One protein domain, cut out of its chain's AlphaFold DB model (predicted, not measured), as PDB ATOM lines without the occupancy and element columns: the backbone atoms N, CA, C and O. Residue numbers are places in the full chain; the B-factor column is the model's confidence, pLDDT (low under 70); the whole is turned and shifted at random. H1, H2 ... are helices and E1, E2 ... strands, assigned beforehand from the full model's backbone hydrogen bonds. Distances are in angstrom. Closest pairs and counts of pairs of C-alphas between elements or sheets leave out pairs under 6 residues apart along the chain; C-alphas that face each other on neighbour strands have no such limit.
ATOM      1  N   PRO A  99     -15.380 -21.683 -28.110       83.75
ATOM      2  CA  PRO A  99     -15.196 -21.416 -26.693       83.75
ATOM      3  C   PRO A  99     -13.781 -21.822 -26.285       83.75
ATOM      4  O   PRO A  99     -13.272 -22.860 -26.720       83.75
ATOM      5  N   GLY A 100     -13.134 -20.985 -25.477       82.88
ATOM      6  CA  GLY A 100     -11.810 -21.295 -24.956       82.88
ATOM      7  C   GLY A 100     -11.860 -22.372 -23.874       82.88
ATOM      8  O   GLY A 100     -12.922 -22.865 -23.495       82.88
ATOM      9  N   VAL A 101     -10.685 -22.725 -23.363       85.19
ATOM     10  CA  VAL A 101     -10.483 -23.683 -22.273       85.19
ATOM     11  C   VAL A 101      -9.803 -22.968 -21.106       85.19
ATOM     12  O   VAL A 101      -8.772 -22.330 -21.290       85.19
ATOM     13  N   CYS A 102     -10.366 -23.088 -19.911       86.31
ATOM     14  CA  CYS A 102      -9.721 -22.797 -18.640       86.31
ATOM     15  C   CYS A 102      -9.170 -24.107 -18.065       86.31
ATOM     16  O   CYS A 102      -9.918 -25.036 -17.795       86.31
ATOM     17  N   LYS A 103      -7.852 -24.202 -17.913       88.31
ATOM     18  CA  LYS A 103      -7.200 -25.379 -17.338       88.31
ATOM     19  C   LYS A 103      -6.797 -25.074 -15.899       88.31
ATOM     20  O   LYS A 103      -6.120 -24.075 -15.673       88.31
ATOM     21  N   VAL A 104      -7.176 -25.931 -14.960       88.38
ATOM     22  CA  VAL A 104      -6.760 -25.853 -13.555       88.38
ATOM     23  C   VAL A 104      -5.979 -27.104 -13.226       88.38
ATOM     24  O   VAL A 104      -6.458 -28.193 -13.489       88.38
ATOM     25  N   ASP A 105      -4.784 -26.960 -12.671       87.19
ATOM     26  CA  ASP A 105      -3.922 -28.090 -12.358       87.19
ATOM     27  C   ASP A 105      -3.774 -28.250 -10.840       87.19
ATOM     28  O   ASP A 105      -3.249 -27.362 -10.168       87.19
ATOM     29  N   TYR A 106      -4.209 -29.391 -10.303       84.19
ATOM     30  CA  TYR A 106      -4.127 -29.704  -8.878       84.19
ATOM     31  C   TYR A 106      -2.951 -30.622  -8.545       84.19
ATOM     32  O   TYR A 106      -2.708 -31.642  -9.203       84.19
ATOM     33  N   LEU A 107      -2.272 -30.270  -7.455       87.00
ATOM     34  CA  LEU A 107      -1.343 -31.122  -6.725       87.00
ATOM     35  C   LEU A 107      -2.102 -31.748  -5.553       87.00
ATOM     36  O   LEU A 107      -2.550 -31.034  -4.660       87.00
ATOM     37  N   LEU A 108      -2.247 -33.072  -5.569       86.00
ATOM     38  CA  LEU A 108      -2.952 -33.827  -4.535       86.00
ATOM     39  C   LEU A 108      -1.953 -34.625  -3.691       86.00
ATOM     40  O   LEU A 108      -0.938 -35.099  -4.205       86.00
ATOM     41  N   ASP A 109      -2.257 -34.800  -2.409       85.69
ATOM     42  CA  ASP A 109      -1.502 -35.631  -1.459       85.69
ATOM     43  C   ASP A 109      -1.846 -37.131  -1.558       85.69
ATOM     44  O   ASP A 109      -1.210 -37.970  -0.919       85.69
ATOM     45  N   GLY A 110      -2.803 -37.486  -2.418       86.19
ATOM     46  CA  GLY A 110      -3.244 -38.851  -2.668       86.19
ATOM     47  C   GLY A 110      -4.043 -38.996  -3.971       86.19
ATOM     48  O   GLY A 110      -4.204 -38.034  -4.726       86.19
ATOM     49  N   PRO A 111      -4.520 -40.215  -4.285       85.81
ATOM     50  CA  PRO A 111      -5.408 -40.438  -5.422       85.81
ATOM     51  C   PRO A 111      -6.762 -39.744  -5.214       85.81
ATOM     52  O   PRO A 111      -7.239 -39.618  -4.089       85.81
ATOM     53  N   ILE A 112      -7.411 -39.352  -6.313       88.88
ATOM     54  CA  ILE A 112      -8.769 -38.793  -6.271       88.88
ATOM     55  C   ILE A 112      -9.724 -39.860  -5.698       88.88
ATOM     56  O   ILE A 112      -9.744 -40.980  -6.223       88.88
ATOM     57  N   PRO A 113     -10.527 -39.544  -4.662       89.94
ATOM     58  CA  PRO A 113     -11.431 -40.492  -4.013       89.94
ATOM     59  C   PRO A 113     -12.710 -40.673  -4.841       89.94
ATOM     60  O   PRO A 113     -13.796 -40.228  -4.469       89.94
ATOM     61  N   TRP A 114     -12.577 -41.287  -6.015       92.12
ATOM     62  CA  TRP A 114     -13.711 -41.552  -6.890       92.12
ATOM     63  C   TRP A 114     -14.745 -42.440  -6.197       92.12
ATOM     64  O   TRP A 114     -14.409 -43.461  -5.609       92.12
ATOM     65  N   ARG A 115     -16.025 -42.075  -6.324       92.88
ATOM     66  CA  ARG A 115     -17.141 -42.905  -5.844       92.88
ATOM     67  C   ARG A 115     -17.331 -44.180  -6.676       92.88
ATOM     68  O   ARG A 115     -17.852 -45.160  -6.158       92.88
ATOM     69  N   ALA A 116     -16.973 -44.135  -7.959       92.62
ATOM     70  CA  ALA A 116     -17.005 -45.278  -8.866       92.62
ATOM     71  C   ALA A 116     -15.571 -45.748  -9.137       92.62
ATOM     72  O   ALA A 116     -14.730 -44.956  -9.577       92.62
ATOM     73  N   ASP A 117     -15.293 -47.026  -8.889       90.56
ATOM     74  CA  ASP A 117     -13.942 -47.593  -8.969       90.56
ATOM     75  C   ASP A 117     -13.368 -47.547 -10.394       90.56
ATOM     76  O   ASP A 117     -12.155 -47.425 -10.594       90.56
ATOM     77  N   GLU A 118     -14.220 -47.588 -11.419       90.69
ATOM     78  CA  GLU A 118     -13.823 -47.497 -12.823       90.69
ATOM     79  C   GLU A 118     -13.161 -46.149 -13.136       90.69
ATOM     80  O   GLU A 118     -12.191 -46.093 -13.897       90.69
ATOM     81  N   CYS A 119     -13.612 -45.063 -12.498       90.88
ATOM     82  CA  CYS A 119     -13.035 -43.731 -12.684       90.88
ATOM     83  C   CYS A 119     -11.580 -43.668 -12.206       90.88
ATOM     84  O   CYS A 119     -10.758 -42.988 -12.824       90.88
ATOM     85  N   ALA A 120     -11.216 -44.441 -11.178       86.94
ATOM     86  CA  ALA A 120      -9.829 -44.533 -10.733       86.94
ATOM     87  C   ALA A 120      -8.915 -45.165 -11.799       86.94
ATOM     88  O   ALA A 120      -7.704 -44.927 -11.792       86.94
ATOM     89  N   HIS A 121      -9.471 -45.972 -12.710       85.19
ATOM     90  CA  HIS A 121      -8.763 -46.669 -13.790       85.19
ATOM     91  C   HIS A 121      -8.778 -45.916 -15.125       85.19
ATOM     92  O   HIS A 121      -8.049 -46.295 -16.042       85.19
ATOM     93  N   ALA A 122      -9.553 -44.838 -15.236       86.94
ATOM     94  CA  ALA A 122      -9.619 -44.018 -16.436       86.94
ATOM     95  C   ALA A 122      -8.520 -42.946 -16.449       86.94
ATOM     96  O   ALA A 122      -8.280 -42.277 -15.446       86.94
ATOM     97  N   ALA A 123      -7.879 -42.754 -17.605       83.62
ATOM     98  CA  ALA A 123      -6.929 -41.661 -17.825       83.62
ATOM     99  C   ALA A 123      -7.616 -40.288 -17.856       83.62
ATOM    100  O   ALA A 123      -7.079 -39.314 -17.333       83.62
ATOM    101  N   THR A 124      -8.812 -40.239 -18.445       87.94
ATOM    102  CA  THR A 124      -9.651 -39.045 -18.516       87.94
ATOM    103  C   THR A 124     -11.069 -39.414 -18.116       87.94
ATOM    104  O   THR A 124     -11.643 -40.353 -18.671       87.94
ATOM    105  N   VAL A 125     -11.643 -38.660 -17.185       90.25
ATOM    106  CA  VAL A 125     -13.041 -38.786 -16.770       90.25
ATOM    107  C   VAL A 125     -13.812 -37.580 -17.298       90.25
ATOM    108  O   VAL A 125     -13.400 -36.438 -17.114       90.25
ATOM    109  N   HIS A 126     -14.925 -37.842 -17.979       90.94
ATOM    110  CA  HIS A 126     -15.843 -36.814 -18.459       90.94
ATOM    111  C   HIS A 126     -16.889 -36.571 -17.365       90.94
ATOM    112  O   HIS A 126     -17.762 -37.412 -17.155       90.94
ATOM    113  N   LEU A 127     -16.775 -35.460 -16.642       90.44
ATOM    114  CA  LEU A 127     -17.682 -35.095 -15.558       90.44
ATOM    115  C   LEU A 127     -18.708 -34.068 -16.029       90.44
ATOM    116  O   LEU A 127     -18.376 -33.021 -16.576       90.44
ATOM    117  N   GLY A 128     -19.976 -34.363 -15.779       90.06
ATOM    118  CA  GLY A 128     -21.093 -33.476 -16.055       90.06
ATOM    119  C   GLY A 128     -22.372 -34.029 -15.442       90.06
ATOM    120  O   GLY A 128     -22.376 -35.119 -14.869       90.06
ATOM    121  N   GLY A 129     -23.452 -33.263 -15.563       89.06
ATOM    122  CA  GLY A 129     -24.787 -33.745 -15.229       89.06
ATOM    123  C   GLY A 129     -25.312 -34.745 -16.263       89.06
ATOM    124  O   GLY A 129     -24.573 -35.444 -16.956       89.06
ATOM    125  N   THR A 130     -26.626 -34.780 -16.409       91.38
ATOM    126  CA  THR A 130     -27.297 -35.516 -17.479       91.38
ATOM    127  C   THR A 130     -26.818 -35.062 -18.863       91.38
ATOM    128  O   THR A 130     -26.377 -33.928 -19.059       91.38
ATOM    129  N   LEU A 131     -26.987 -35.921 -19.874       88.00
ATOM    130  CA  LEU A 131     -26.677 -35.573 -21.267       88.00
ATOM    131  C   LEU A 131     -27.375 -34.275 -21.713       88.00
ATOM    132  O   LEU A 131     -26.797 -33.484 -22.457       88.00
ATOM    133  N   HIS A 132     -28.604 -34.039 -21.245       89.19
ATOM    134  CA  HIS A 132     -29.346 -32.820 -21.559       89.19
ATOM    135  C   HIS A 132     -28.698 -31.573 -20.937       89.19
ATOM    136  O   HIS A 132     -28.591 -30.546 -21.609       89.19
ATOM    137  N   GLU A 133     -28.230 -31.658 -19.688       89.75
ATOM    138  CA  GLU A 133     -27.509 -30.570 -19.017       89.75
ATOM    139  C   GLU A 133     -26.176 -30.276 -19.699       89.75
ATOM    140  O   GLU A 133     -25.884 -29.113 -19.975       89.75
ATOM    141  N   VAL A 134     -25.418 -31.313 -20.069       89.50
ATOM    142  CA  VAL A 134     -24.173 -31.159 -20.835       89.50
ATOM    143  C   VAL A 134     -24.455 -30.479 -22.174       89.50
ATOM    144  O   VAL A 134     -23.853 -29.454 -22.486       89.50
ATOM    145  N   ALA A 135     -25.438 -30.966 -22.938       88.19
ATOM    146  CA  ALA A 135     -25.805 -30.380 -24.223       88.19
ATOM    147  C   ALA A 135     -26.309 -28.932 -24.097       88.19
ATOM    148  O   ALA A 135     -26.134 -28.131 -25.018       88.19
ATOM    149  N   ALA A 136     -26.995 -28.590 -23.003       88.00
ATOM    150  CA  ALA A 136     -27.422 -27.222 -22.714       88.00
ATOM    151  C   ALA A 136     -26.225 -26.324 -22.363       88.00
ATOM    152  O   ALA A 136     -26.101 -25.236 -22.926       88.00
ATOM    153  N   GLY A 137     -25.311 -26.802 -21.514       88.12
ATOM    154  CA  GLY A 137     -24.077 -26.101 -21.162       88.12
ATOM    155  C   GLY A 137     -23.187 -25.841 -22.377       88.12
ATOM    156  O   GLY A 137     -22.775 -24.707 -22.607       88.12
ATOM    157  N   GLU A 138     -22.979 -26.845 -23.231       86.56
ATOM    158  CA  GLU A 138     -22.195 -26.710 -24.467       86.56
ATOM    159  C   GLU A 138     -22.805 -25.737 -25.486       86.56
ATOM    160  O   GLU A 138     -22.086 -25.197 -26.331       86.56
ATOM    161  N   ARG A 139     -24.126 -25.522 -25.448       85.62
ATOM    162  CA  ARG A 139     -24.800 -24.500 -26.264       85.62
ATOM    163  C   ARG A 139     -24.609 -23.099 -25.685       85.62
ATOM    164  O   ARG A 139     -24.448 -22.157 -26.456       85.62
ATOM    165  N   ALA A 140     -24.621 -22.973 -24.360       87.12
ATOM    166  CA  ALA A 140     -24.551 -21.696 -23.654       87.12
ATOM    167  C   ALA A 140     -23.125 -21.133 -23.517       87.12
ATOM    168  O   ALA A 140     -22.968 -19.918 -23.445       87.12
ATOM    169  N   VAL A 141     -22.093 -21.986 -23.530       86.69
ATOM    170  CA  VAL A 141     -20.699 -21.626 -23.188       86.69
ATOM    171  C   VAL A 141     -20.087 -20.493 -24.029       86.69
ATOM    172  O   VAL A 141     -19.163 -19.825 -23.579       86.69
ATOM    173  N   ASN A 142     -20.606 -20.240 -25.235       81.50
ATOM    174  CA  ASN A 142     -20.150 -19.128 -26.080       81.50
ATOM    175  C   ASN A 142     -20.713 -17.760 -25.664       81.50
ATOM    176  O   ASN A 142     -20.280 -16.742 -26.197       81.50
ATOM    177  N   SER A 143     -21.715 -17.731 -24.785       84.38
ATOM    178  CA  SER A 143     -22.420 -16.512 -24.376       84.38
ATOM    179  C   SER A 143     -22.462 -16.317 -22.867       84.38
ATOM    180  O   SER A 143     -22.477 -15.184 -22.401       84.38
ATOM    181  N   THR A 144     -22.526 -17.401 -22.096       85.56
ATOM    182  CA  THR A 144     -22.640 -17.360 -20.637       85.56
ATOM    183  C   THR A 144     -21.897 -18.532 -20.008       85.56
ATOM    184  O   THR A 144     -21.713 -19.578 -20.629       85.56
ATOM    185  N   HIS A 145     -21.496 -18.372 -18.748       84.00
ATOM    186  CA  HIS A 145     -20.919 -19.463 -17.970       84.00
ATOM    187  C   HIS A 145     -22.025 -20.437 -17.517       84.00
ATOM    188  O   HIS A 145     -22.943 -20.019 -16.801       84.00
ATOM    189  N   PRO A 146     -21.986 -21.724 -17.913       85.56
ATOM    190  CA  PRO A 146     -22.967 -22.700 -17.454       85.56
ATOM    191  C   PRO A 146     -22.844 -22.930 -15.945       85.56
ATOM    192  O   PRO A 146     -21.750 -23.161 -15.446       85.56
ATOM    193  N   ARG A 147     -23.970 -22.942 -15.217       85.19
ATOM    194  CA  ARG A 147     -23.988 -23.251 -13.769       85.19
ATOM    195  C   ARG A 147     -23.494 -24.665 -13.442       85.19
ATOM    196  O   ARG A 147     -22.985 -24.890 -12.353       85.19
ATOM    197  N   ALA A 148     -23.660 -25.596 -14.377       84.75
ATOM    198  CA  ALA A 148     -23.151 -26.960 -14.302       84.75
ATOM    199  C   ALA A 148     -22.253 -27.202 -15.527       84.75
ATOM    200  O   ALA A 148     -22.745 -27.656 -16.566       84.75
ATOM    201  N   PRO A 149     -20.969 -26.801 -15.473       85.69
ATOM    202  CA  PRO A 149     -20.066 -26.974 -16.596       85.69
ATOM    203  C   PRO A 149     -19.721 -28.451 -16.790       85.69
ATOM    204  O   PRO A 149     -19.664 -29.236 -15.845       85.69
ATOM    205  N   PHE A 150     -19.458 -28.808 -18.040       89.00
ATOM    206  CA  PHE A 150     -18.818 -30.071 -18.367       89.00
ATOM    207  C   PHE A 150     -17.310 -29.948 -18.152       89.00
ATOM    208  O   PHE A 150     -16.706 -28.979 -18.618       89.00
ATOM    209  N   VAL A 151     -16.716 -30.922 -17.467       90.62
ATOM    210  CA  VAL A 151     -15.305 -30.925 -17.079       90.62
ATOM    211  C   VAL A 151     -14.643 -32.201 -17.582       90.62
ATOM    212  O   VAL A 151     -15.155 -33.304 -17.392       90.62
ATOM    213  N   LEU A 152     -13.477 -32.060 -18.210       91.12
ATOM    214  CA  LEU A 152     -12.584 -33.191 -18.459       91.12
ATOM    215  C   LEU A 152     -11.546 -33.231 -17.347       91.12
ATOM    216  O   LEU A 152     -10.748 -32.301 -17.236       91.12
ATOM    217  N   VAL A 153     -11.551 -34.304 -16.561       91.25
ATOM    218  CA  VAL A 153     -10.577 -34.531 -15.490       91.25
ATOM    219  C   VAL A 153      -9.513 -35.495 -15.981       91.25
ATOM    220  O   VAL A 153      -9.824 -36.628 -16.347       91.25
ATOM    221  N   ALA A 154      -8.254 -35.067 -15.970       88.38
ATOM    222  CA  ALA A 154      -7.118 -35.903 -16.338       88.38
ATOM    223  C   ALA A 154      -6.478 -36.554 -15.093       88.38
ATOM    224  O   ALA A 154      -5.831 -35.885 -14.292       88.38
ATOM    225  N   ASN A 155      -6.600 -37.877 -14.953       83.44
ATOM    226  CA  ASN A 155      -6.120 -38.668 -13.808       83.44
ATOM    227  C   ASN A 155      -4.716 -39.277 -14.051       83.44
ATOM    228  O   ASN A 155      -4.429 -40.428 -13.731       83.44
ATOM    229  N   LEU A 156      -3.818 -38.524 -14.690       74.12
ATOM    230  CA  LEU A 156      -2.578 -39.060 -15.281       74.12
ATOM    231  C   LEU A 156      -1.522 -39.510 -14.251       74.12
ATOM    232  O   LEU A 156      -0.640 -40.313 -14.572       74.12
ATOM    233  N   THR A 157      -1.617 -39.026 -13.011       69.94
ATOM    234  CA  THR A 157      -0.688 -39.306 -11.898       69.94
ATOM    235  C   THR A 157      -0.546 -40.794 -11.588       69.94
ATOM    236  O   THR A 157       0.528 -41.228 -11.167       69.94
ATOM    237  N   ARG A 158      -1.582 -41.603 -11.857       69.56
ATOM    238  CA  ARG A 158      -1.536 -43.059 -11.659       69.56
ATOM    239  C   ARG A 158      -0.522 -43.753 -12.576       69.56
ATOM    240  O   ARG A 158       0.086 -44.745 -12.174       69.56
ATOM    241  N   TRP A 159      -0.306 -43.223 -13.778       68.81
ATOM    242  CA  TRP A 159       0.609 -43.790 -14.776       68.81
ATOM    243  C   TRP A 159       1.948 -43.051 -14.848       68.81
ATOM    244  O   TRP A 159       2.932 -43.604 -15.343       68.81
ATOM    245  N   VAL A 160       2.021 -41.825 -14.317       62.44
ATOM    246  CA  VAL A 160       3.235 -41.000 -14.327       62.44
ATOM    247  C   VAL A 160       3.505 -40.417 -12.933       62.44
ATOM    248  O   VAL A 160       3.132 -39.289 -12.626       62.44
ATOM    249  N   ARG A 161       4.248 -41.165 -12.102       53.06
ATOM    250  CA  ARG A 161       4.603 -40.846 -10.694       53.06
ATOM    251  C   ARG A 161       5.333 -39.509 -10.439       53.06
ATOM    252  O   ARG A 161       5.620 -39.199  -9.290       53.06
ATOM    253  N   ARG A 162       5.676 -38.731 -11.473       49.91
ATOM    254  CA  ARG A 162       6.377 -37.433 -11.349       49.91
ATOM    255  C   ARG A 162       5.601 -36.229 -11.883       49.91
ATOM    256  O   ARG A 162       6.132 -35.127 -11.841       49.91
ATOM    257  N   LEU A 163       4.377 -36.413 -12.370       43.66
ATOM    258  CA  LEU A 163       3.527 -35.305 -12.804       43.66
ATOM    259  C   LEU A 163       2.343 -35.218 -11.862       43.66
ATOM    260  O   LEU A 163       1.282 -35.751 -12.155       43.66
ATOM    261  N   ALA A 164       2.534 -34.581 -10.717       37.66
ATOM    262  CA  ALA A 164       1.427 -34.223  -9.852       37.66
ATOM    263  C   ALA A 164       0.741 -32.977 -10.425       37.66
ATOM    264  O   ALA A 164       1.021 -31.852 -10.032       37.66
ATOM    265  N   VAL A 165      -0.033 -33.209 -11.481       39.00
ATOM    266  CA  VAL A 165      -0.722 -32.190 -12.267       39.00
ATOM    267  C   VAL A 165      -1.999 -32.855 -12.791       39.00
ATOM    268  O   VAL A 165      -2.018 -33.415 -13.889       39.00
ATOM    269  N   GLY A 166      -3.031 -32.904 -11.948       37.84
ATOM    270  CA  GLY A 166      -4.381 -33.292 -12.359       37.84
ATOM    271  C   GLY A 166      -5.072 -32.073 -12.950       37.84
ATOM    272  O   GLY A 166      -5.335 -31.124 -12.223       37.84
ATOM    273  N   GLY A 167      -5.289 -32.072 -14.263       34.75
ATOM    274  CA  GLY A 167      -5.913 -30.957 -14.966       34.75
ATOM    275  C   GLY A 167      -7.435 -31.086 -14.987       34.75
ATOM    276  O   GLY A 167      -7.927 -32.074 -15.533       34.75
ATOM    277  N   ASP A 168      -8.162 -30.094 -14.483       36.62
ATOM    278  CA  ASP A 168      -9.549 -29.824 -14.849       36.62
ATOM    279  C   ASP A 168      -9.558 -28.914 -16.075       36.62
ATOM    280  O   ASP A 168      -8.996 -27.818 -16.065       36.62
ATOM    281  N   VAL A 169     -10.201 -29.357 -17.148       33.94
ATOM    282  CA  VAL A 169     -10.511 -28.522 -18.312       33.94
ATOM    283  C   VAL A 169     -11.912 -27.953 -18.106       33.94
ATOM    284  O   VAL A 169     -12.912 -28.606 -18.397       33.94
ATOM    285  N   PHE A 170     -11.985 -26.722 -17.626       39.47
ATOM    286  CA  PHE A 170     -13.128 -25.836 -17.804       39.47
ATOM    287  C   PHE A 170     -13.100 -25.241 -19.216       39.47
ATOM    288  O   PHE A 170     -12.053 -25.160 -19.847       39.47
ATOM    289  N   GLN A 171     -14.234 -24.804 -19.753       34.72
ATOM    290  CA  GLN A 171     -14.273 -24.003 -20.979       34.72
ATOM    291  C   GLN A 171     -14.531 -22.538 -20.612       34.72
ATOM    292  O   GLN A 171     -15.544 -22.234 -19.985       34.72
ATOM    293  N   HIS A 172     -13.602 -21.639 -20.950       40.78
ATOM    294  CA  HIS A 172     -13.729 -20.197 -20.727       40.78
ATOM    295  C   HIS A 172     -13.352 -19.432 -21.993       40.78
ATOM    296  O   HIS A 172     -12.236 -19.554 -22.491       40.78
ATOM    297  N   GLY A 173     -14.286 -18.629 -22.497       31.20
ATOM    298  CA  GLY A 173     -14.003 -17.537 -23.415       31.20
ATOM    299  C   GLY A 173     -14.515 -16.254 -22.783       31.20
ATOM    300  O   GLY A 173     -15.723 -16.107 -22.630       31.20
ATOM    301  N   ASP A 174     -13.611 -15.349 -22.421       30.41
ATOM    302  CA  ASP A 174     -13.959 -13.948 -22.226       30.41
ATOM    303  C   ASP A 174     -13.362 -13.146 -23.384       30.41
ATOM    304  O   ASP A 174     -12.160 -13.186 -23.665       30.41
TER     305      ASP A 174
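What this domain is: This is residues 99 to 174 of the 187 residues of the protein "Putative oxidoreductase" of Mycobacterium xenopi 3993 (UniProt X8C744). The model is a twisted slab of four short strands, E1, E4, E3 and E2 side by side, with both faces bare of named helices; helix H2 runs across one end of the slab, and the small helix H1 sits past the edge strand E2 near the other end. Loops make much of the rest, and residues 113 to 118 stick out. The printed part has 76 residues, with E1, H1, E2, H2, E3 and E4 along the chain, two named helices and four named strands; the sheet order is E1 - E4 - E3 - E2, antiparallel throughout. The class is mixed, helices and strands, with under half of the residues in named elements. The whole is only just compact, close to loose, with a radius of gyration of the C-alphas of 13.6 A and spans of 39 by 26 by 16 A.

How they stand to each other: Start at the inner strands E3, residues 151 to 154, and E4, residues 166 to 170, an antiparallel hairpin at 161 degrees; look for N 154 and O 167, 3.0 A apart and within hydrogen-bond range. Beside E4 you find the edge strand E1, residues 102 to 106, antiparallel at 157 degrees, with N 104 and O 168 at 2.8 A. Beside E3 you find the other edge strand E2, residues 124 to 127, antiparallel at 157 degrees, with N 125 and O 153 at 2.9 A. From edge to edge the strands' lines turn by 65 degrees. H1, residues 117 to 121, is not on the sheet, but only just, with 4 pairs of C-alphas within 10 A; its closest C-alphas to E2 are those of Cys 119 and Val 125, 6.4 A. H2, residues 131 to 140, is not on the sheet and is apart from E1, E4 and H1. In H2 every O i to N i+4 pair is within hydrogen-bond range; in H1 0 of 1 is, beside 2 of 2 O i to N i+3 pairs.

Where its parts are: Find C-alpha 102 at (-9.721, -22.797, -18.640); from there E1 runs 13.2 A to Tyr 106. E4 covers 12.7 A and ends at C-alpha 170 at (-13.128, -25.836, -17.804). E3 spans 9.6 A, E2 9.4 A and H1 7.1 A. Find C-alpha 131 at (-26.677, -35.573, -21.267), where H2 begins its 14.2 A.

The domain as a whole: The C-alphas farthest apart are those of Ser 143 and Arg 161, 38.9 A. The printed part has no cut. The link from E3 to E4, 11 residues, is long. Mean pLDDT of the printed part is 77.4; residues 157 to 174 are under 70, and E4 averages 37.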